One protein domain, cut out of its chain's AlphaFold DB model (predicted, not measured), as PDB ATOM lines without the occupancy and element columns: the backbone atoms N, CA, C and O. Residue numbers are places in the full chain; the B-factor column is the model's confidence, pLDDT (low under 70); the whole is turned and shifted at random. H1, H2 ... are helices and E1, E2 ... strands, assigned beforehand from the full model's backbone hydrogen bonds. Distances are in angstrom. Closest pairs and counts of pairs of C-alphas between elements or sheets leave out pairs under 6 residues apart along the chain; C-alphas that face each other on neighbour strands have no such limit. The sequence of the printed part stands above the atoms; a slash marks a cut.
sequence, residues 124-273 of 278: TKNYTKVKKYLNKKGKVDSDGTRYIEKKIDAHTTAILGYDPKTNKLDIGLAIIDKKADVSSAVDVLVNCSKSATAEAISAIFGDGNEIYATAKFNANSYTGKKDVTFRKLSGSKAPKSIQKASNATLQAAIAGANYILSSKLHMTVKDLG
ATOM      1  N   THR A 124     -55.519  15.885 -15.317       84.31
ATOM      2  CA  THR A 124     -55.824  16.625 -16.567       84.31
ATOM      3  C   THR A 124     -57.305  16.996 -16.683       84.31
ATOM      4  O   THR A 124     -57.638  18.119 -17.073       84.31
ATOM      5  N   LYS A 125     -58.212  16.086 -16.298       89.25
ATOM      6  CA  LYS A 125     -59.660  16.360 -16.263       89.25
ATOM      7  C   LYS A 125     -60.003  17.467 -15.257       89.25
ATOM      8  O   LYS A 125     -60.793  18.348 -15.574       89.25
ATOM      9  N   ASN A 126     -59.361  17.460 -14.094       93.94
ATOM     10  CA  ASN A 126     -59.576  18.436 -13.027       93.94
ATOM     11  C   ASN A 126     -59.057  19.823 -13.429       93.94
ATOM     12  O   ASN A 126     -59.813  20.788 -13.379       93.94
ATOM     13  N   TYR A 127     -57.846  19.915 -13.985       92.81
ATOM     14  CA  TYR A 127     -57.352  21.160 -14.585       92.81
ATOM     15  C   TYR A 127     -58.266  21.664 -15.710       92.81
ATOM     16  O   TYR A 127     -58.475  22.864 -15.834       92.81
ATOM     17  N   THR A 128     -58.852  20.776 -16.520       92.88
ATOM     18  CA  THR A 128     -59.811  21.180 -17.565       92.88
ATOM     19  C   THR A 128     -61.067  21.823 -16.967       92.88
ATOM     20  O   THR A 128     -61.533  22.832 -17.495       92.88
ATOM     21  N   LYS A 129     -61.590  21.291 -15.853       95.81
ATOM     22  CA  LYS A 129     -62.724  21.889 -15.127       95.81
ATOM     23  C   LYS A 129     -62.385  23.291 -14.615       95.81
ATOM     24  O   LYS A 129     -63.128  24.224 -14.912       95.81
ATOM     25  N   VAL A 130     -61.243  23.446 -13.936       96.56
ATOM     26  CA  VAL A 130     -60.778  24.746 -13.417       96.56
ATOM     27  C   VAL A 130     -60.638  25.763 -14.551       96.56
ATOM     28  O   VAL A 130     -61.230  26.836 -14.491       96.56
ATOM     29  N   LYS A 131     -59.955  25.400 -15.644       95.50
ATOM     30  CA  LYS A 131     -59.788  26.272 -16.820       95.50
ATOM     31  C   LYS A 131     -61.114  26.693 -17.429       95.50
ATOM     32  O   LYS A 131     -61.298  27.861 -17.740       95.50
ATOM     33  N   LYS A 132     -62.054  25.757 -17.603       96.44
ATOM     34  CA  LYS A 132     -63.381  26.070 -18.154       96.44
ATOM     35  C   LYS A 132     -64.117  27.073 -17.268       96.44
ATOM     36  O   LYS A 132     -64.759  27.980 -17.791       96.44
ATOM     37  N   TYR A 133     -64.010  26.922 -15.950       97.62
ATOM     38  CA  TYR A 133     -64.597  27.858 -15.002       97.62
ATOM     39  C   TYR A 133     -63.943  29.240 -15.094       97.62
ATOM     40  O   TYR A 133     -64.654  30.220 -15.299       97.62
ATOM     41  N   LEU A 134     -62.611  29.325 -15.038       97.56
ATOM     42  CA  LEU A 134     -61.872  30.590 -15.146       97.56
ATOM     43  C   LEU A 134     -62.108  31.282 -16.496       97.56
ATOM     44  O   LEU A 134     -62.321  32.487 -16.540       97.56
ATOM     45  N   ASN A 135     -62.200  30.527 -17.592       95.31
ATOM     46  CA  ASN A 135     -62.560  31.062 -18.907       95.31
ATOM     47  C   ASN A 135     -63.961  31.678 -18.950       95.31
ATOM     48  O   ASN A 135     -64.184  32.605 -19.724       95.31
ATOM     49  N   LYS A 136     -64.900  31.159 -18.152       97.00
ATOM     50  CA  LYS A 136     -66.295  31.612 -18.136       97.00
ATOM     51  C   LYS A 136     -66.565  32.707 -17.102       97.00
ATOM     52  O   LYS A 136     -67.467  33.511 -17.306       97.00
ATOM     53  N   LYS A 137     -65.879  32.673 -15.959       97.19
ATOM     54  CA  LYS A 137     -66.194  33.480 -14.768       97.19
ATOM     55  C   LYS A 137     -65.053  34.385 -14.316       97.19
ATOM     56  O   LYS A 137     -65.290  35.245 -13.476       97.19
ATOM     57  N   GLY A 138     -63.840  34.156 -14.810       96.75
ATOM     58  CA  GLY A 138     -62.675  34.948 -14.453       96.75
ATOM     59  C   GLY A 138     -62.659  36.301 -15.150       96.75
ATOM     60  O   GLY A 138     -63.122  36.434 -16.286       96.75
ATOM     61  N   LYS A 139     -62.085  37.282 -14.460       97.50
ATOM     62  CA  LYS A 139     -61.585  38.518 -15.057       97.50
ATOM     63  C   LYS A 139     -60.361  38.189 -15.915       97.50
ATOM     64  O   LYS A 139     -59.763  37.122 -15.761       97.50
ATOM     65  N   VAL A 140     -60.015  39.087 -16.829       95.75
ATOM     66  CA  VAL A 140     -58.829  38.967 -17.683       95.75
ATOM     67  C   VAL A 140     -57.912  40.135 -17.354       95.75
ATOM     68  O   VAL A 140     -58.379  41.271 -17.355       95.75
ATOM     69  N   ASP A 141     -56.654  39.856 -17.031       92.19
ATOM     70  CA  ASP A 141     -55.642  40.898 -16.833       92.19
ATOM     71  C   ASP A 141     -54.985  41.321 -18.160       92.19
ATOM     72  O   ASP A 141     -55.318  40.816 -19.238       92.19
ATOM     73  N   SER A 142     -54.037  42.259 -18.091       90.94
ATOM     74  CA  SER A 142     -53.282  42.748 -19.253       90.94
ATOM     75  C   SER A 142     -52.484  41.656 -19.968       90.94
ATOM     76  O   SER A 142     -52.257  41.747 -21.176       90.94
ATOM     77  N   ASP A 143     -52.094  40.601 -19.255       86.56
ATOM     78  CA  ASP A 143     -51.330  39.484 -19.803       86.56
ATOM     79  C   ASP A 143     -52.222  38.405 -20.428       86.56
ATOM     80  O   ASP A 143     -51.726  37.485 -21.094       86.56
ATOM     81  N   GLY A 144     -53.542  38.540 -20.310       89.50
ATOM     82  CA  GLY A 144     -54.517  37.569 -20.791       89.50
ATOM     83  C   GLY A 144     -54.712  36.387 -19.838       89.50
ATOM     84  O   GLY A 144     -55.370  35.407 -20.217       89.50
ATOM     85  N   THR A 145     -54.164  36.459 -18.626       93.88
ATOM     86  CA  THR A 145     -54.421  35.498 -17.556       93.88
ATOM     87  C   THR A 145     -55.850  35.671 -17.083       93.88
ATOM     88  O   THR A 145     -56.379  36.772 -16.931       93.88
ATOM     89  N   ARG A 146     -56.513  34.538 -16.873       97.19
ATOM     90  CA  ARG A 146     -57.909  34.489 -16.456       97.19
ATOM     91  C   ARG A 146     -57.978  34.140 -14.994       97.19
ATOM     92  O   ARG A 146     -57.591  33.031 -14.636       97.19
ATOM     93  N   TYR A 147     -58.498  35.035 -14.172       98.06
ATOM     94  CA  TYR A 147     -58.428  34.875 -12.729       98.06
ATOM     95  C   TYR A 147     -59.735  35.217 -12.028       98.06
ATOM     96  O   TYR A 147     -60.556  36.005 -12.497       98.06
ATOM     97  N   ILE A 148     -59.930  34.584 -10.884       97.94
ATOM     98  CA  ILE A 148     -60.910  34.991  -9.887       97.94
ATOM     99  C   ILE A 148     -60.170  35.322  -8.604       97.94
ATOM    100  O   ILE A 148     -59.128  34.740  -8.308       97.94
ATOM    101  N   GLU A 149     -60.750  36.219  -7.828       96.94
ATOM    102  CA  GLU A 149     -60.210  36.630  -6.545       96.94
ATOM    103  C   GLU A 149     -61.280  36.506  -5.466       96.94
ATOM    104  O   GLU A 149     -62.489  36.577  -5.729       96.94
ATOM    105  N   LYS A 150     -60.832  36.302  -4.235       96.19
ATOM    106  CA  LYS A 150     -61.686  36.241  -3.061       96.19
ATOM    107  C   LYS A 150     -60.981  36.950  -1.916       96.19
ATOM    108  O   LYS A 150     -59.935  36.501  -1.455       96.19
ATOM    109  N   LYS A 151     -61.587  38.043  -1.450       96.38
ATOM    110  CA  LYS A 151     -61.187  38.691  -0.199       96.38
ATOM    111  C   LYS A 151     -61.416  37.714   0.953       96.38
ATOM    112  O   LYS A 151     -62.516  37.163   1.068       96.38
ATOM    113  N   ILE A 152     -60.363  37.472   1.724       94.56
ATOM    114  CA  ILE A 152     -60.367  36.633   2.924       94.56
ATOM    115  C   ILE A 152     -60.647  37.513   4.143       94.56
ATOM    116  O   ILE A 152     -61.517  37.189   4.942       94.56
ATOM    117  N   ASP A 153     -59.978  38.664   4.215       94.50
ATOM    118  CA  ASP A 153     -60.184  39.703   5.222       94.50
ATOM    119  C   ASP A 153     -59.920  41.099   4.608       94.50
ATOM    120  O   ASP A 153     -59.921  41.258   3.382       94.50
ATOM    121  N   ALA A 154     -59.751  42.125   5.449       94.62
ATOM    122  CA  ALA A 154     -59.511  43.502   5.015       94.62
ATOM    123  C   ALA A 154     -58.185  43.703   4.251       94.62
ATOM    124  O   ALA A 154     -58.088  44.626   3.440       94.62
ATOM    125  N   HIS A 155     -57.197  42.841   4.481       95.88
ATOM    126  CA  HIS A 155     -55.829  42.941   3.973       95.88
ATOM    127  C   HIS A 155     -55.461  41.801   3.021       95.88
ATOM    128  O   HIS A 155     -54.572  41.965   2.189       95.88
ATOM    129  N   THR A 156     -56.149  40.664   3.107       97.06
ATOM    130  CA  THR A 156     -55.779  39.425   2.423       97.06
ATOM    131  C   THR A 156     -56.740  39.100   1.286       97.06
ATOM    132  O   THR A 156     -57.949  38.942   1.482       97.06
ATOM    133  N   THR A 157     -56.203  38.911   0.083       98.12
ATOM    134  CA  THR A 157     -56.944  38.451  -1.098       98.12
ATOM    135  C   THR A 157     -56.298  37.195  -1.668       98.12
ATOM    136  O   THR A 157     -55.123  37.197  -2.022       98.12
ATOM    137  N   ALA A 158     -57.078  36.120  -1.782       98.19
ATOM    138  CA  ALA A 158     -56.680  34.903  -2.480       98.19
ATOM    139  C   ALA A 158     -57.054  34.989  -3.962       98.19
ATOM    140  O   ALA A 158     -58.123  35.503  -4.304       98.19
ATOM    141  N   ILE A 159     -56.204  34.451  -4.831       98.12
ATOM    142  CA  ILE A 159     -56.354  34.513  -6.285       98.12
ATOM    143  C   ILE A 159     -56.195  33.106  -6.864       98.12
ATOM    144  O   ILE A 159     -55.318  32.337  -6.469       98.12
ATOM    145  N   LEU A 160     -57.056  32.760  -7.817       98.12
ATOM    146  CA  LEU A 160     -56.907  31.565  -8.639       98.12
ATOM    147  C   LEU A 160     -56.947  31.976 -10.109       98.12
ATOM    148  O   LEU A 160     -57.993  32.399 -10.608       98.12
ATOM    149  N   GLY A 161     -55.811  31.837 -10.783       97.50
ATOM    150  CA  GLY A 161     -55.579  32.245 -12.160       97.50
ATOM    151  C   GLY A 161     -55.241  31.086 -13.095       97.50
ATOM    152  O   GLY A 161     -54.838  29.996 -12.688       97.50
ATOM    153  N   TYR A 162     -55.421  31.315 -14.389       96.75
ATOM    154  CA  TYR A 162     -54.973  30.433 -15.457       96.75
ATOM    155  C   TYR A 162     -54.401  31.261 -16.597       96.75
ATOM    156  O   TYR A 162     -55.129  32.016 -17.245       96.75
ATOM    157  N   ASP A 163     -53.118  31.050 -16.872       94.44
ATOM    158  CA  ASP A 163     -52.447  31.618 -18.030       94.44
ATOM    159  C   ASP A 163     -52.568  30.648 -19.228       94.44
ATOM    160  O   ASP A 163     -51.954  29.563 -19.236       94.44
ATOM    161  N   PRO A 164     -53.340  31.011 -20.272       88.88
ATOM    162  CA  PRO A 164     -53.478  30.193 -21.468       88.88
ATOM    163  C   PRO A 164     -52.195  30.122 -22.308       88.88
ATOM    164  O   PRO A 164     -51.997  29.112 -22.991       88.88
ATOM    165  N   LYS A 165     -51.316  31.132 -22.254       89.38
ATOM    166  CA  LYS A 165     -50.076  31.203 -23.045       89.38
ATOM    167  C   LYS A 165     -49.062  30.179 -22.548       89.38
ATOM    168  O   LYS A 165     -48.512  29.415 -23.344       89.38
ATOM    169  N   THR A 166     -48.844  30.110 -21.234       87.56
ATOM    170  CA  THR A 166     -47.883  29.161 -20.643       87.56
ATOM    171  C   THR A 166     -48.517  27.855 -20.162       87.56
ATOM    172  O   THR A 166     -47.803  26.911 -19.800       87.56
ATOM    173  N   ASN A 167     -49.850  27.749 -20.207       90.00
ATOM    174  CA  ASN A 167     -50.619  26.612 -19.698       90.00
ATOM    175  C   ASN A 167     -50.317  26.321 -18.214       90.00
ATOM    176  O   ASN A 167     -50.197  25.159 -17.788       90.00
ATOM    177  N   LYS A 168     -50.174  27.389 -17.431       92.69
ATOM    178  CA  LYS A 168     -49.930  27.333 -15.993       92.69
ATOM    179  C   LYS A 168     -51.175  27.782 -15.240       92.69
ATOM    180  O   LYS A 168     -51.857  28.717 -15.646       92.69
ATOM    181  N   LEU A 169     -51.491  27.049 -14.182       95.25
ATOM    182  CA  LEU A 169     -52.372  27.540 -13.137       95.25
ATOM    183  C   LEU A 169     -51.547  28.480 -12.262       95.25
ATOM    184  O   LEU A 169     -50.385  28.174 -11.986       95.25
ATOM    185  N   ASP A 170     -52.168  29.565 -11.845       95.88
ATOM    186  CA  ASP A 170     -51.613  30.525 -10.913       95.88
ATOM    187  C   ASP A 170     -52.415  30.477  -9.610       95.88
ATOM    188  O   ASP A 170     -53.648  30.554  -9.622       95.88
ATOM    189  N   ILE A 171     -51.732  30.255  -8.497       96.88
ATOM    190  CA  ILE A 171     -52.311  30.293  -7.157       96.88
ATOM    191  C   ILE A 171     -51.655  31.464  -6.445       96.88
ATOM    192  O   ILE A 171     -50.497  31.366  -6.037       96.88
ATOM    193  N   GLY A 172     -52.416  32.544  -6.313       97.06
ATOM    194  CA  GLY A 172     -51.931  33.806  -5.789       97.06
ATOM    195  C   GLY A 172     -52.464  34.106  -4.393       97.06
ATOM    196  O   GLY A 172     -53.577  33.710  -4.022       97.06
ATOM    197  N   LEU A 173     -51.691  34.862  -3.627       98.19
ATOM    198  CA  LEU A 173     -52.157  35.562  -2.434       98.19
ATOM    199  C   LEU A 173     -51.511  36.936  -2.394       98.19
ATOM    200  O   LEU A 173     -50.303  37.038  -2.579       98.19
ATOM    201  N   ALA A 174     -52.302  37.956  -2.087       97.44
ATOM    202  CA  ALA A 174     -51.816  39.288  -1.769       97.44
ATOM    203  C   ALA A 174     -52.263  39.666  -0.353       97.44
ATOM    204  O   ALA A 174     -53.451  39.571  -0.033       97.44
ATOM    205  N   ILE A 175     -51.313  40.094   0.473       96.44
ATOM    206  CA  ILE A 175     -51.523  40.682   1.796       96.44
ATOM    207  C   ILE A 175     -51.055  42.129   1.698       96.44
ATOM    208  O   ILE A 175     -49.892  42.367   1.383       96.44
ATOM    209  N   ILE A 176     -51.947  43.090   1.921       95.19
ATOM    210  CA  ILE A 176     -51.658  44.517   1.752       95.19
ATOM    211  C   ILE A 176     -52.148  45.281   2.982       95.19
ATOM    212  O   ILE A 176     -53.355  45.412   3.212       95.19
ATOM    213  N   ASP A 177     -51.213  45.842   3.739       93.38
ATOM    214  CA  ASP A 177     -51.487  46.841   4.764       93.38
ATOM    215  C   ASP A 177     -51.052  48.220   4.265       93.38
ATOM    216  O   ASP A 177     -49.885  48.601   4.311       93.38
ATOM    217  N   LYS A 178     -52.036  48.989   3.789       90.06
ATOM    218  CA  LYS A 178     -51.814  50.348   3.287       90.06
ATOM    219  C   LYS A 178     -51.419  51.337   4.382       90.06
ATOM    220  O   LYS A 178     -50.829  52.357   4.060       90.06
ATOM    221  N   LYS A 179     -51.793  51.088   5.643       89.88
ATOM    222  CA  LYS A 179     -51.461  51.997   6.752       89.88
ATOM    223  C   LYS A 179     -50.003  51.838   7.155       89.88
ATOM    224  O   LYS A 179     -49.354  52.830   7.454       89.88
ATOM    225  N   ALA A 180     -49.523  50.599   7.154       88.50
ATOM    226  CA  ALA A 180     -48.131  50.281   7.434       88.50
ATOM    227  C   ALA A 180     -47.210  50.439   6.209       88.50
ATOM    228  O   ALA A 180     -46.003  50.325   6.367       88.50
ATOM    229  N   ASP A 181     -47.762  50.673   5.011       90.12
ATOM    230  CA  ASP A 181     -47.036  50.651   3.731       90.12
ATOM    231  C   ASP A 181     -46.261  49.336   3.501       90.12
ATOM    232  O   ASP A 181     -45.126  49.300   3.028       90.12
ATOM    233  N   VAL A 182     -46.893  48.217   3.870       90.56
ATOM    234  CA  VAL A 182     -46.319  46.871   3.763       90.56
ATOM    235  C   VAL A 182     -47.217  45.993   2.904       90.56
ATOM    236  O   VAL A 182     -48.436  45.934   3.092       90.56
ATOM    237  N   SER A 183     -46.614  45.239   1.987       93.38
ATOM    238  CA  SER A 183     -47.310  44.161   1.290       93.38
ATOM    239  C   SER A 183     -46.455  42.911   1.112       93.38
ATOM    240  O   SER A 183     -45.228  42.953   1.056       93.38
ATOM    241  N   SER A 184     -47.121  41.765   1.043       95.25
ATOM    242  CA  SER A 184     -46.516  40.482   0.704       95.25
ATOM    243  C   SER A 184     -47.416  39.772  -0.289       95.25
ATOM    244  O   SER A 184     -48.603  39.567  -0.027       95.25
ATOM    245  N   ALA A 185     -46.850  39.388  -1.423       96.88
ATOM    246  CA  ALA A 185     -47.530  38.634  -2.452       96.88
ATOM    247  C   ALA A 185     -46.750  37.369  -2.805       96.88
ATOM    248  O   ALA A 185     -45.518  37.302  -2.698       96.88
ATOM    249  N   VAL A 186     -47.480  36.342  -3.225       98.12
ATOM    250  CA  VAL A 186     -46.885  35.146  -3.811       98.12
ATOM    251  C   VAL A 186     -47.742  34.639  -4.956       98.12
ATOM    252  O   VAL A 186     -48.953  34.532  -4.795       98.12
ATOM    253  N   ASP A 187     -47.089  34.245  -6.045       96.94
ATOM    254  CA  ASP A 187     -47.690  33.505  -7.154       96.94
ATOM    255  C   ASP A 187     -47.083  32.108  -7.203       96.94
ATOM    256  O   ASP A 187     -45.860  31.935  -7.274       96.94
ATOM    257  N   VAL A 188     -47.928  31.082  -7.150       96.56
ATOM    258  CA  VAL A 188     -47.517  29.681  -7.252       96.56
ATOM    259  C   VAL A 188     -47.941  29.136  -8.600       96.56
ATOM    260  O   VAL A 188     -49.084  28.735  -8.827       96.56
ATOM    261  N   LEU A 189     -46.965  29.053  -9.490       95.19
ATOM    262  CA  LEU A 189     -47.167  28.664 -10.870       95.19
ATOM    263  C   LEU A 189     -47.032  27.149 -11.033       95.19
ATOM    264  O   LEU A 189     -45.949  26.577 -10.866       95.19
ATOM    265  N   VAL A 190     -48.122  26.489 -11.432       92.00
ATOM    266  CA  VAL A 190     -48.165  25.032 -11.636       92.00
ATOM    267  C   VAL A 190     -48.511  24.687 -13.073       92.00
ATOM    268  O   VAL A 190     -49.553  25.064 -13.610       92.00
ATOM    269  N   ASN A 191     -47.653  23.902 -13.727       86.50
ATOM    270  CA  ASN A 191     -47.937  23.444 -15.081       86.50
ATOM    271  C   ASN A 191     -49.090  22.430 -15.065       86.50
ATOM    272  O   ASN A 191     -48.951  21.327 -14.533       86.50
ATOM    273  N   CYS A 192     -50.194  22.746 -15.746       84.00
ATOM    274  CA  CYS A 192     -51.394  21.901 -15.762       84.00
ATOM    275  C   CYS A 192     -51.134  20.480 -16.316       84.00
ATOM    276  O   CYS A 192     -51.846  19.527 -15.993       84.00
ATOM    277  N   SER A 193     -50.104  20.325 -17.153       79.31
ATOM    278  CA  SER A 193     -49.680  19.048 -17.743       79.31
ATOM    279  C   SER A 193     -48.549  18.366 -16.956       79.31
ATOM    280  O   SER A 193     -48.238  17.202 -17.197       79.31
ATOM    281  N   LYS A 194     -47.901  19.066 -16.018       77.75
ATOM    282  CA  LYS A 194     -46.813  18.557 -15.165       77.75
ATOM    283  C   LYS A 194     -46.999  19.060 -13.732       77.75
ATOM    284  O   LYS A 194     -46.159  19.786 -13.212       77.75
ATOM    285  N   SER A 195     -48.091  18.636 -13.102       76.50
ATOM    286  CA  SER A 195     -48.535  19.153 -11.801       76.50
ATOM    287  C   SER A 195     -47.550  18.947 -10.649       76.50
ATOM    288  O   SER A 195     -47.698  19.580  -9.619       76.50
ATOM    289  N   ALA A 196     -46.551  18.070 -10.804       82.44
ATOM    290  CA  ALA A 196     -45.543  17.846  -9.776       82.44
ATOM    291  C   ALA A 196     -44.582  19.029  -9.619       82.44
ATOM    292  O   ALA A 196     -44.048  19.215  -8.540       82.44
ATOM    293  N   THR A 197     -44.320  19.816 -10.665       85.06
ATOM    294  CA  THR A 197     -43.341  20.909 -10.592       85.06
ATOM    295  C   THR A 197     -44.059  22.239 -10.430       85.06
ATOM    296  O   THR A 197     -44.807  22.639 -11.323       85.06
ATOM    297  N   ALA A 198     -43.784  22.914  -9.315       92.12
ATOM    298  CA  ALA A 198     -44.270  24.252  -9.019       92.12
ATOM    299  C   ALA A 198     -43.107  25.231  -8.834       92.12
ATOM    300  O   ALA A 198     -42.002  24.853  -8.425       92.12
ATOM    301  N   GLU A 199     -43.379  26.490  -9.145       95.88
ATOM    302  CA  GLU A 199     -42.497  27.623  -8.901       95.88
ATOM    303  C   GLU A 199     -43.289  28.677  -8.135       95.88
ATOM    304  O   GLU A 199     -44.293  29.162  -8.641       95.88
ATOM    305  N   ALA A 200     -42.865  28.976  -6.908       97.50
ATOM    306  CA  ALA A 200     -43.379  30.099  -6.141       97.50
ATOM    307  C   ALA A 200     -42.508  31.326  -6.407       97.50
ATOM    308  O   ALA A 200     -41.277  31.228  -6.352       97.50
ATOM    309  N   ILE A 201     -43.143  32.461  -6.656       97.62
ATOM    310  CA  ILE A 201     -42.520  33.773  -6.809       97.62
ATOM    311  C   ILE A 201     -43.078  34.632  -5.688       97.62
ATOM    312  O   ILE A 201     -44.277  34.859  -5.648       97.62
ATOM    313  N   SER A 202     -42.232  35.050  -4.755       97.88
ATOM    314  CA  SER A 202     -42.613  35.930  -3.655       97.88
ATOM    315  C   SER A 202     -42.104  37.337  -3.922       97.88
ATOM    316  O   SER A 202     -40.938  37.505  -4.294       97.88
ATOM    317  N   ALA A 203     -42.976  38.314  -3.702       97.12
ATOM    318  CA  ALA A 203     -42.668  39.734  -3.677       97.12
ATOM    319  C   ALA A 203     -43.039  40.279  -2.294       97.12
ATOM    320  O   ALA A 203     -44.151  40.059  -1.817       97.12
ATOM    321  N   ILE A 204     -42.101  40.946  -1.631       95.25
ATOM    322  CA  ILE A 204     -42.320  41.588  -0.331       95.25
ATOM    323  C   ILE A 204     -41.943  43.053  -0.486       95.25
ATOM    324  O   ILE A 204     -40.819  43.352  -0.890       95.25
ATOM    325  N   PHE A 205     -42.871  43.934  -0.143       93.69
ATOM    326  CA  PHE A 205     -42.679  45.373  -0.120       93.69
ATOM    327  C   PHE A 205     -42.818  45.895   1.309       93.69
ATOM    328  O   PHE A 205     -43.754  45.521   2.020       93.69
ATOM    329  N   GLY A 206     -41.900  46.757   1.720       89.06
ATOM    330  CA  GLY A 206     -41.952  47.452   3.002       89.06
ATOM    331  C   GLY A 206     -40.861  48.509   3.082       89.06
ATOM    332  O   GLY A 206     -39.780  48.329   2.513       89.06
ATOM    333  N   ASP A 207     -41.153  49.616   3.760       82.81
ATOM    334  CA  ASP A 207     -40.238  50.753   3.918       82.81
ATOM    335  C   ASP A 207     -39.695  51.270   2.566       82.81
ATOM    336  O   ASP A 207     -38.501  51.544   2.420       82.81
ATOM    337  N   GLY A 208     -40.544  51.311   1.530       82.56
ATOM    338  CA  GLY A 208     -40.163  51.723   0.172       82.56
ATOM    339  C   GLY A 208     -39.272  50.736  -0.599       82.56
ATOM    340  O   GLY A 208     -38.874  51.028  -1.727       82.56
ATOM    341  N   ASN A 209     -38.946  49.573  -0.025       87.88
ATOM    342  CA  ASN A 209     -38.091  48.563  -0.642       87.88
ATOM    343  C   ASN A 209     -38.903  47.373  -1.146       87.88
ATOM    344  O   ASN A 209     -39.796  46.885  -0.459       87.88
ATOM    345  N   GLU A 210     -38.517  46.839  -2.306       92.56
ATOM    346  CA  GLU A 210     -39.135  45.657  -2.900       92.56
ATOM    347  C   GLU A 210     -38.131  44.506  -3.032       92.56
ATOM    348  O   GLU A 210     -37.030  44.656  -3.574       92.56
ATOM    349  N   ILE A 211     -38.503  43.331  -2.528       94.00
ATOM    350  CA  ILE A 211     -37.654  42.140  -2.518       94.00
ATOM    351  C   ILE A 211     -38.368  40.988  -3.210       94.00
ATOM    352  O   ILE A 211     -39.436  40.551  -2.788       94.00
ATOM    353  N   TYR A 212     -37.691  40.421  -4.209       96.38
ATOM    354  CA  TYR A 212     -38.146  39.243  -4.939       96.38
ATOM    355  C   TYR A 212     -37.350  37.993  -4.573       96.38
ATOM    356  O   TYR A 212     -36.109  37.991  -4.551       96.38
ATOM    357  N   ALA A 213     -38.060  36.887  -4.369       97.88
ATOM    358  CA  ALA A 213     -37.453  35.578  -4.194       97.88
ATOM    359  C   ALA A 213     -38.269  34.474  -4.871       97.88
ATOM    360  O   ALA A 213     -39.492  34.525  -4.926       97.88
ATOM    361  N   THR A 214     -37.596  33.434  -5.360       98.31
ATOM    362  CA  THR A 214     -38.242  32.303  -6.035       98.31
ATOM    363  C   THR A 214     -37.892  30.973  -5.386       98.31
ATOM    364  O   THR A 214     -36.783  30.773  -4.884       98.31
ATOM    365  N   ALA A 215     -38.832  30.033  -5.406       97.88
ATOM    366  CA  ALA A 215     -38.623  28.667  -4.948       97.88
ATOM    367  C   ALA A 215     -39.209  27.674  -5.951       97.88
ATOM    368  O   ALA A 215     -40.383  27.742  -6.302       97.88
ATOM    369  N   LYS A 216     -38.402  26.698  -6.375       95.31
ATOM    370  CA  LYS A 216     -38.871  25.549  -7.162       95.31
ATOM    371  C   LYS A 216     -39.028  24.353  -6.244       95.31
ATOM    372  O   LYS A 216     -38.092  24.002  -5.528       95.31
ATOM    373  N   PHE A 217     -40.191  23.718  -6.277       92.44
ATOM    374  CA  PHE A 217     -40.508  22.615  -5.379       92.44
ATOM    375  C   PHE A 217     -41.445  21.601  -6.031       92.44
ATOM    376  O   PHE A 217     -42.025  21.832  -7.097       92.44
ATOM    377  N   ASN A 218     -41.554  20.436  -5.390       90.44
ATOM    378  CA  ASN A 218     -42.489  19.408  -5.807       90.44
ATOM    379  C   ASN A 218     -43.842  19.618  -5.111       90.44
ATOM    380  O   ASN A 218     -43.960  19.379  -3.908       90.44
ATOM    381  N   ALA A 219     -44.858  20.038  -5.867       88.62
ATOM    382  CA  ALA A 219     -46.197  20.311  -5.341       88.62
ATOM    383  C   ALA A 219     -46.874  19.058  -4.768       88.62
ATOM    384  O   ALA A 219     -47.623  19.151  -3.799       88.62
ATOM    385  N   ASN A 220     -46.568  17.870  -5.301       86.19
ATOM    386  CA  ASN A 220     -47.151  16.623  -4.805       86.19
ATOM    387  C   ASN A 220     -46.679  16.307  -3.370       86.19
ATOM    388  O   ASN A 220     -47.411  15.700  -2.592       86.19
ATOM    389  N   SER A 221     -45.466  16.718  -2.997       85.94
ATOM    390  CA  SER A 221     -44.903  16.468  -1.663       85.94
ATOM    391  C   SER A 221     -45.014  17.658  -0.709       85.94
ATOM    392  O   SER A 221     -44.538  17.564   0.420       85.94
ATOM    393  N   TYR A 222     -45.582  18.783  -1.146       88.62
ATOM    394  CA  TYR A 222     -45.712  19.966  -0.302       88.62
ATOM    395  C   TYR A 222     -46.851  19.783   0.705       88.62
ATOM    396  O   TYR A 222     -48.000  19.569   0.323       88.62
ATOM    397  N   THR A 223     -46.516  19.859   1.994       85.31
ATOM    398  CA  THR A 223     -47.457  19.650   3.107       85.31
ATOM    399  C   THR A 223     -47.876  20.938   3.803       85.31
ATOM    400  O   THR A 223     -48.669  20.881   4.735       85.31
ATOM    401  N   GLY A 224     -47.280  22.080   3.452       85.25
ATOM    402  CA  GLY A 224     -47.386  23.311   4.244       85.25
ATOM    403  C   GLY A 224     -46.594  23.293   5.559       85.25
ATOM    404  O   GLY A 224     -46.338  24.350   6.112       85.25
ATOM    405  N   LYS A 225     -46.151  22.123   6.046       86.50
ATOM    406  CA  LYS A 225     -45.389  21.992   7.307       86.50
ATOM    407  C   LYS A 225     -43.878  22.123   7.135       86.50
ATOM    408  O   LYS A 225     -43.168  22.362   8.103       86.50
ATOM    409  N   LYS A 226     -43.377  21.854   5.928       89.56
ATOM    410  CA  LYS A 226     -41.954  21.958   5.597       89.56
ATOM    411  C   LYS A 226     -41.746  23.124   4.648       89.56
ATOM    412  O   LYS A 226     -42.322  23.132   3.559       89.56
ATOM    413  N   ASP A 227     -40.880  24.040   5.058       94.75
ATOM    414  CA  ASP A 227     -40.486  25.186   4.254       94.75
ATOM    415  C   ASP A 227     -39.792  24.760   2.957       94.75
ATOM    416  O   ASP A 227     -38.995  23.814   2.913       94.75
ATOM    417  N   VAL A 228     -40.060  25.512   1.896       96.12
ATOM    418  CA  VAL A 228     -39.275  25.485   0.665       96.12
ATOM    419  C   VAL A 228     -38.149  26.514   0.757       96.12
ATOM    420  O   VAL A 228     -38.227  27.510   1.474       96.12
ATOM    421  N   THR A 229     -37.059  26.277   0.026       97.94
ATOM    422  CA  THR A 229     -35.932  27.216   0.010       97.94
ATOM    423  C   THR A 229     -36.130  28.266  -1.074       97.94
ATOM    424  O   THR A 229     -35.925  27.982  -2.256       97.94
ATOM    425  N   PHE A 230     -36.446  29.487  -0.658       98.44
ATOM    426  CA  PHE A 230     -36.466  30.651  -1.532       98.44
ATOM    427  C   PHE A 230     -35.049  31.147  -1.836       98.44
ATOM    428  O   PHE A 230     -34.134  31.109  -1.001       98.44
ATOM    429  N   ARG A 231     -34.844  31.610  -3.062       98.38
ATOM    430  CA  ARG A 231     -33.582  32.147  -3.567       98.38
ATOM    431  C   ARG A 231     -33.829  33.526  -4.149       98.38
ATOM    432  O   ARG A 231     -34.867  33.762  -4.755       98.38
ATOM    433  N   LYS A 232     -32.862  34.423  -3.982       95.94
ATOM    434  CA  LYS A 232     -32.854  35.713  -4.679       95.94
ATOM    435  C   LYS A 232     -32.810  35.467  -6.188       95.94
ATOM    436  O   LYS A 232     -32.359  34.407  -6.625       95.94
ATOM    437  N   LEU A 233     -33.167  36.472  -6.982       91.56
ATOM    438  CA  LEU A 233     -33.070  36.394  -8.447       91.56
ATOM    439  C   LEU A 233     -31.639  36.089  -8.939       91.56
ATOM    440  O   LEU A 233     -31.465  35.429  -9.957       91.56
ATOM    441  N   SER A 234     -30.614  36.454  -8.160       91.94
ATOM    442  CA  SER A 234     -29.214  36.076  -8.414       91.94
ATOM    443  C   SER A 234     -28.882  34.593  -8.160       91.94
ATOM    444  O   SER A 234     -27.745  34.174  -8.350       91.94
ATOM    445  N   GLY A 235     -29.834  33.786  -7.680       92.81
ATOM    446  CA  GLY A 235     -29.687  32.350  -7.403       92.81
ATOM    447  C   GLY A 235     -29.167  31.999  -6.001       92.81
ATOM    448  O   GLY A 235     -29.288  30.852  -5.551       92.81
ATOM    449  N   SER A 236     -28.630  32.975  -5.268       96.50
ATOM    450  CA  SER A 236     -28.204  32.798  -3.872       96.50
ATOM    451  C   SER A 236     -29.398  32.608  -2.924       96.50
ATOM    452  O   SER A 236     -30.507  33.069  -3.194       96.50
ATOM    453  N   LYS A 237     -29.195  31.898  -1.806       97.69
ATOM    454  CA  LYS A 237     -30.249  31.654  -0.807       97.69
ATOM    455  C   LYS A 237     -30.756  32.984  -0.234       97.69
ATOM    456  O   LYS A 237     -29.950  33.854   0.091       97.69
ATOM    457  N   ALA A 238     -32.074  33.137  -0.113       97.44
ATOM    458  CA  ALA A 238     -32.665  34.332   0.482       97.44
ATOM    459  C   ALA A 238     -32.386  34.404   2.004       97.44
ATOM    460  O   ALA A 238     -32.277  33.343   2.637       97.44
ATOM    461  N   PRO A 239     -32.279  35.615   2.594       96.44
ATOM    462  CA  PRO A 239     -32.097  35.814   4.037       96.44
ATOM    463  C   PRO A 239     -33.198  35.161   4.882       96.44
ATOM    464  O   PRO A 239     -34.306  34.942   4.397       96.44
ATOM    465  N   LYS A 240     -32.918  34.881   6.165       97.25
ATOM    466  CA  LYS A 240     -33.855  34.183   7.072       97.25
ATOM    467  C   LYS A 240     -35.231  34.860   7.167       97.25
ATOM    468  O   LYS A 240     -36.236  34.157   7.150       97.25
ATOM    469  N   SER A 241     -35.280  36.193   7.225       94.19
ATOM    470  CA  SER A 241     -36.534  36.964   7.250       94.19
ATOM    471  C   SER A 241     -37.379  36.714   5.998       94.19
ATOM    472  O   SER A 241     -38.552  36.362   6.102       94.19
ATOM    473  N   ILE A 242     -36.751  36.782   4.822       95.44
ATOM    474  CA  ILE A 242     -37.399  36.531   3.530       95.44
ATOM    475  C   ILE A 242     -37.854  35.077   3.411       95.44
ATOM    476  O   ILE A 242     -38.962  34.838   2.944       95.44
ATOM    477  N   GLN A 243     -37.064  34.103   3.883       97.69
ATOM    478  CA  GLN A 243     -37.497  32.698   3.921       97.69
ATOM    479  C   GLN A 243     -38.790  32.534   4.722       97.69
ATOM    480  O   GLN A 243     -39.717  31.889   4.242       97.69
ATOM    481  N   LYS A 244     -38.853  33.125   5.923       96.06
ATOM    482  CA  LYS A 244     -40.012  33.018   6.815       96.06
ATOM    483  C   LYS A 244     -41.255  33.652   6.186       96.06
ATOM    484  O   LYS A 244     -42.285  32.993   6.085       96.06
ATOM    485  N   ALA A 245     -41.142  34.896   5.722       94.94
ATOM    486  CA  ALA A 245     -42.258  35.624   5.121       94.94
ATOM    487  C   ALA A 245     -42.756  34.963   3.819       94.94
ATOM    488  O   ALA A 245     -43.961  34.769   3.644       94.94
ATOM    489  N   SER A 246     -41.837  34.530   2.948       97.50
ATOM    490  CA  SER A 246     -42.189  33.876   1.679       97.50
ATOM    491  C   SER A 246     -42.871  32.522   1.906       97.50
ATOM    492  O   SER A 246     -43.849  32.209   1.232       97.50
ATOM    493  N   ASN A 247     -42.400  31.715   2.869       97.38
ATOM    494  CA  ASN A 247     -43.028  30.428   3.191       97.38
ATOM    495  C   ASN A 247     -44.405  30.591   3.845       97.38
ATOM    496  O   ASN A 247     -45.324  29.857   3.484       97.38
ATOM    497  N   ALA A 248     -44.572  31.571   4.740       95.69
ATOM    498  CA  ALA A 248     -45.873  31.872   5.336       95.69
ATOM    499  C   ALA A 248     -46.895  32.296   4.268       95.69
ATOM    500  O   ALA A 248     -48.000  31.756   4.206       95.69
ATOM    501  N   THR A 249     -46.494  33.202   3.371       96.44
ATOM    502  CA  THR A 249     -47.352  33.675   2.272       96.44
ATOM    503  C   THR A 249     -47.671  32.536   1.298       96.44
ATOM    504  O   THR A 249     -48.826  32.362   0.920       96.44
ATOM    505  N   LEU A 250     -46.689  31.688   0.959       97.19
ATOM    506  CA  LEU A 250     -46.892  30.474   0.156       97.19
ATOM    507  C   LEU A 250     -47.935  29.541   0.784       97.19
ATOM    508  O   LEU A 250     -48.857  29.098   0.100       97.19
ATOM    509  N   GLN A 251     -47.809  29.244   2.077       95.19
ATOM    510  CA  GLN A 251     -48.743  28.360   2.772       95.19
ATOM    511  C   GLN A 251     -50.169  28.929   2.751       95.19
ATOM    512  O   GLN A 251     -51.123  28.193   2.474       95.19
ATOM    513  N   ALA A 252     -50.304  30.235   2.989       95.50
ATOM    514  CA  ALA A 252     -51.578  30.939   2.944       95.50
ATOM    515  C   ALA A 252     -52.172  30.997   1.522       95.50
ATOM    516  O   ALA A 252     -53.383  30.842   1.369       95.50
ATOM    517  N   ALA A 253     -51.354  31.105   0.470       97.06
ATOM    518  CA  ALA A 253     -51.824  31.045  -0.916       97.06
ATOM    519  C   ALA A 253     -52.441  29.691  -1.268       97.06
ATOM    520  O   ALA A 253     -53.526  29.632  -1.850       97.06
ATOM    521  N   ILE A 254     -51.809  28.588  -0.851       95.25
ATOM    522  CA  ILE A 254     -52.386  27.253  -1.062       95.25
ATOM    523  C   ILE A 254     -53.701  27.094  -0.276       95.25
ATOM    524  O   ILE A 254     -54.653  26.517  -0.808       95.25
ATOM    525  N   ALA A 255     -53.799  27.659   0.935       94.62
ATOM    526  CA  ALA A 255     -55.037  27.659   1.722       94.62
ATOM    527  C   ALA A 255     -56.154  28.447   1.018       94.62
ATOM    528  O   ALA A 255     -57.273  27.951   0.858       94.62
ATOM    529  N   GLY A 256     -55.829  29.648   0.533       95.94
ATOM    530  CA  GLY A 256     -56.735  30.512  -0.217       95.94
ATOM    531  C   GLY A 256     -57.241  29.854  -1.501       95.94
ATOM    532  O   GLY A 256     -58.446  29.847  -1.763       95.94
ATOM    533  N   ALA A 257     -56.357  29.209  -2.266       96.19
ATOM    534  CA  ALA A 257     -56.760  28.429  -3.433       96.19
ATOM    535  C   ALA A 257     -57.675  27.260  -3.059       96.19
ATOM    536  O   ALA A 257     -58.663  27.021  -3.753       96.19
ATOM    537  N   ASN A 258     -57.397  26.553  -1.960       95.25
ATOM    538  CA  ASN A 258     -58.264  25.475  -1.494       95.25
ATOM    539  C   ASN A 258     -59.671  25.986  -1.144       95.25
ATOM    540  O   ASN A 258     -60.655  25.350  -1.514       95.25
ATOM    541  N   TYR A 259     -59.774  27.161  -0.520       95.56
ATOM    542  CA  TYR A 259     -61.051  27.820  -0.228       95.56
ATOM    543  C   TYR A 259     -61.812  28.254  -1.494       95.56
ATOM    544  O   TYR A 259     -63.028  28.067  -1.611       95.56
ATOM    545  N   ILE A 260     -61.114  28.805  -2.489       97.50
ATOM    546  CA  ILE A 260     -61.727  29.166  -3.774       97.50
ATOM    547  C   ILE A 260     -62.231  27.912  -4.504       97.50
ATOM    548  O   ILE A 260     -63.366  27.885  -4.983       97.50
ATOM    549  N   LEU A 261     -61.408  26.865  -4.582       96.94
ATOM    550  CA  LEU A 261     -61.762  25.610  -5.249       96.94
ATOM    551  C   LEU A 261     -62.959  24.931  -4.573       96.94
ATOM    552  O   LEU A 261     -63.869  24.477  -5.273       96.94
ATOM    553  N   SER A 262     -63.001  24.901  -3.240       95.62
ATOM    554  CA  SER A 262     -64.092  24.252  -2.514       95.62
ATOM    555  C   SER A 262     -65.406  25.008  -2.705       95.62
ATOM    556  O   SER A 262     -66.423  24.395  -3.030       95.62
ATOM    557  N   SER A 263     -65.367  26.340  -2.616       95.62
ATOM    558  CA  SER A 263     -66.555  27.196  -2.718       95.62
ATOM    559  C   SER A 263     -67.102  27.366  -4.138       95.62
ATOM    560  O   SER A 263     -68.294  27.629  -4.297       95.62
ATOM    561  N   LYS A 264     -66.266  27.264  -5.181       96.25
ATOM    562  CA  LYS A 264     -66.682  27.516  -6.576       96.25
ATOM    563  C   LYS A 264     -66.800  26.269  -7.440       96.25
ATOM    564  O   LYS A 264     -67.513  26.295  -8.442       96.25
ATOM    565  N   LEU A 265     -66.060  25.217  -7.106       96.19
ATOM    566  CA  LEU A 265     -65.876  24.051  -7.968       96.19
ATOM    567  C   LEU A 265     -66.131  22.720  -7.254       96.19
ATOM    568  O   LEU A 265     -66.094  21.691  -7.925       96.19
ATOM    569  N   HIS A 266     -66.387  22.725  -5.938       96.19
ATOM    570  CA  HIS A 266     -66.457  21.516  -5.106       96.19
ATOM    571  C   HIS A 266     -65.207  20.637  -5.272       96.19
ATOM    572  O   HIS A 266     -65.280  19.417  -5.408       96.19
ATOM    573  N   MET A 267     -64.048  21.293  -5.332       95.12
ATOM    574  CA  MET A 267     -62.738  20.675  -5.514       95.12
ATOM    575  C   MET A 267     -61.782  21.148  -4.423       95.12
ATOM    576  O   MET A 267     -62.015  22.155  -3.762       95.12
ATOM    577  N   THR A 268     -60.666  20.451  -4.280       94.25
ATOM    578  CA  THR A 268     -59.561  20.831  -3.398       94.25
ATOM    579  C   THR A 268     -58.262  20.944  -4.187       94.25
ATOM    580  O   THR A 268     -58.163  20.503  -5.336       94.25
ATOM    581  N   VAL A 269     -57.209  21.473  -3.567       91.88
ATOM    582  CA  VAL A 269     -55.870  21.459  -4.181       91.88
ATOM    583  C   VAL A 269     -55.351  20.027  -4.414       91.88
ATOM    584  O   VAL A 269     -54.597  19.789  -5.362       91.88
ATOM    585  N   LYS A 270     -55.821  19.025  -3.652       90.38
ATOM    586  CA  LYS A 270     -55.486  17.602  -3.874       90.38
ATOM    587  C   LYS A 270     -55.958  17.108  -5.238       90.38
ATOM    588  O   LYS A 270     -55.242  16.359  -5.904       90.38
ATOM    589  N   ASP A 271     -57.103  17.601  -5.708       91.12
ATOM    590  CA  ASP A 271     -57.645  17.294  -7.035       91.12
ATOM    591  C   ASP A 271     -56.782  17.846  -8.177       91.12
ATOM    592  O   ASP A 271     -56.925  17.422  -9.327       91.12
ATOM    593  N   LEU A 272     -55.865  18.763  -7.875       90.50
ATOM    594  CA  LEU A 272     -54.910  19.346  -8.816       90.50
ATOM    595  C   LEU A 272     -53.500  18.753  -8.669       90.50
ATOM    596  O   LEU A 272     -52.597  19.105  -9.432       90.50
ATOM    597  N   GLY A 273     -53.326  17.806  -7.747       85.81
ATOM    598  CA  GLY A 273     -52.091  17.060  -7.534       85.81
ATOM    599  C   GLY A 273     -51.294  17.444  -6.301       85.81
ATOM    600  O   GLY A 273     -50.282  16.801  -6.043       85.81
TER     601      GLY A 273
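What this domain is: This is residues 124 to 273 of the 278 residues of the protein "Bacterial Ig-like domain (Group 2)" of uncultured Ruminococcus sp (UniProt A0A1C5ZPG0). A twisted sheet of six antiparallel strands makes a broad wall, and one long helix, H2, runs across one of its faces, over E2 to E6. H1 sits by the sheet's E1 and E2 end, and the very short H3 packs against H1 and H2. The printed part has 150 residues, with the named elements in the order H1, E1, E2, E3, E4, E5, E6, H2, H3; the sheet's order is E1 - E2 - E3 - E4 - E5 - E6. The class is mixed, helices and strands; the whole is compact, with a radius of gyration of the C-alphas of 14.9 A and spans of 41 by 32 by 28 A.

How they stand to each other: Strands E1 (residues 146 to 151), E2 (156 to 163), E3 (168 to 177), E4 (182 to 191), E5 (197 to 206) and E6 (209 to 218) form a meander, each strand the antiparallel neighbour of the one before, and each successive two are a hairpin. Within hydrogen-bond range are N 148 and O 160, 2.9 A, for E1 and E2; N 159 and O 172, 2.8 A, for E2 and E3; N 173 and O 186, 3.0 A, for E3 and E4; N 187 and O 201, 2.9 A, for E4 and E5; and N 202 and O 213, 2.8 A, for E5 and E6. Residues 231 to 232 pair antiparallel with residues 213 to 214 of E6, an edge strand. H2 (residues 240 to 265) is on the sheet at a height of 7.5 A, across the strands, at 72 degrees to E2 on the local plane. Its closest C-alphas to E3 are those of Ala 253 and Leu 173, 4.8 A. H1 (residues 124 to 137) is also on the sheet, height 9.3 A, across the strands; the C-alphas of Leu 134 and Arg 146 of E1 are its closest to that strand, 5.7 A. With H1 and H2 on one face of the sheet there are two layers. H1 and H2 are close but not clearly touching, about perpendicular at 81 degrees, closest at the C-alphas of Val 130 and Leu 265, 7.5 A. H3 (residues 269 to 272) is not on the sheet; residues 254 to 261 of H2 touch it, closest at the C-alphas of Asn 258 and Val 269, 5.4 A. H1 only just touches H3, with 3 pairs of C-alphas within 8 A, the closest being Asn 126 and Leu 272, 6.4 A. Every O i to N i+4 pair is within hydrogen-bond range in H1 and H2; H3 is too short for such a pair.

Where its parts are: H1 begins at C-alpha 124 (-55.824, 16.625, -16.567) and is 19.9 A long. E1 is 17.1 A, E2 22.1 A, E3 28.5 A, E4 30.1 A, and E5 and E6 29.9 A each. H2 is 36.8 A, from C-alpha 240 (-33.855, 34.183, 7.072) to C-alpha 265 (-65.876, 24.051, -7.968), and H3 is 5.2 A.

The domain as a whole: The C-alphas farthest apart, of Lys 125 and Asp 207, are 44.4 A apart. The printed part has no cut. The one long link, residues 219 to 239, joins E6 to H2. No printed residue is under 70 in pLDDT; the mean of the printed part is 93.6.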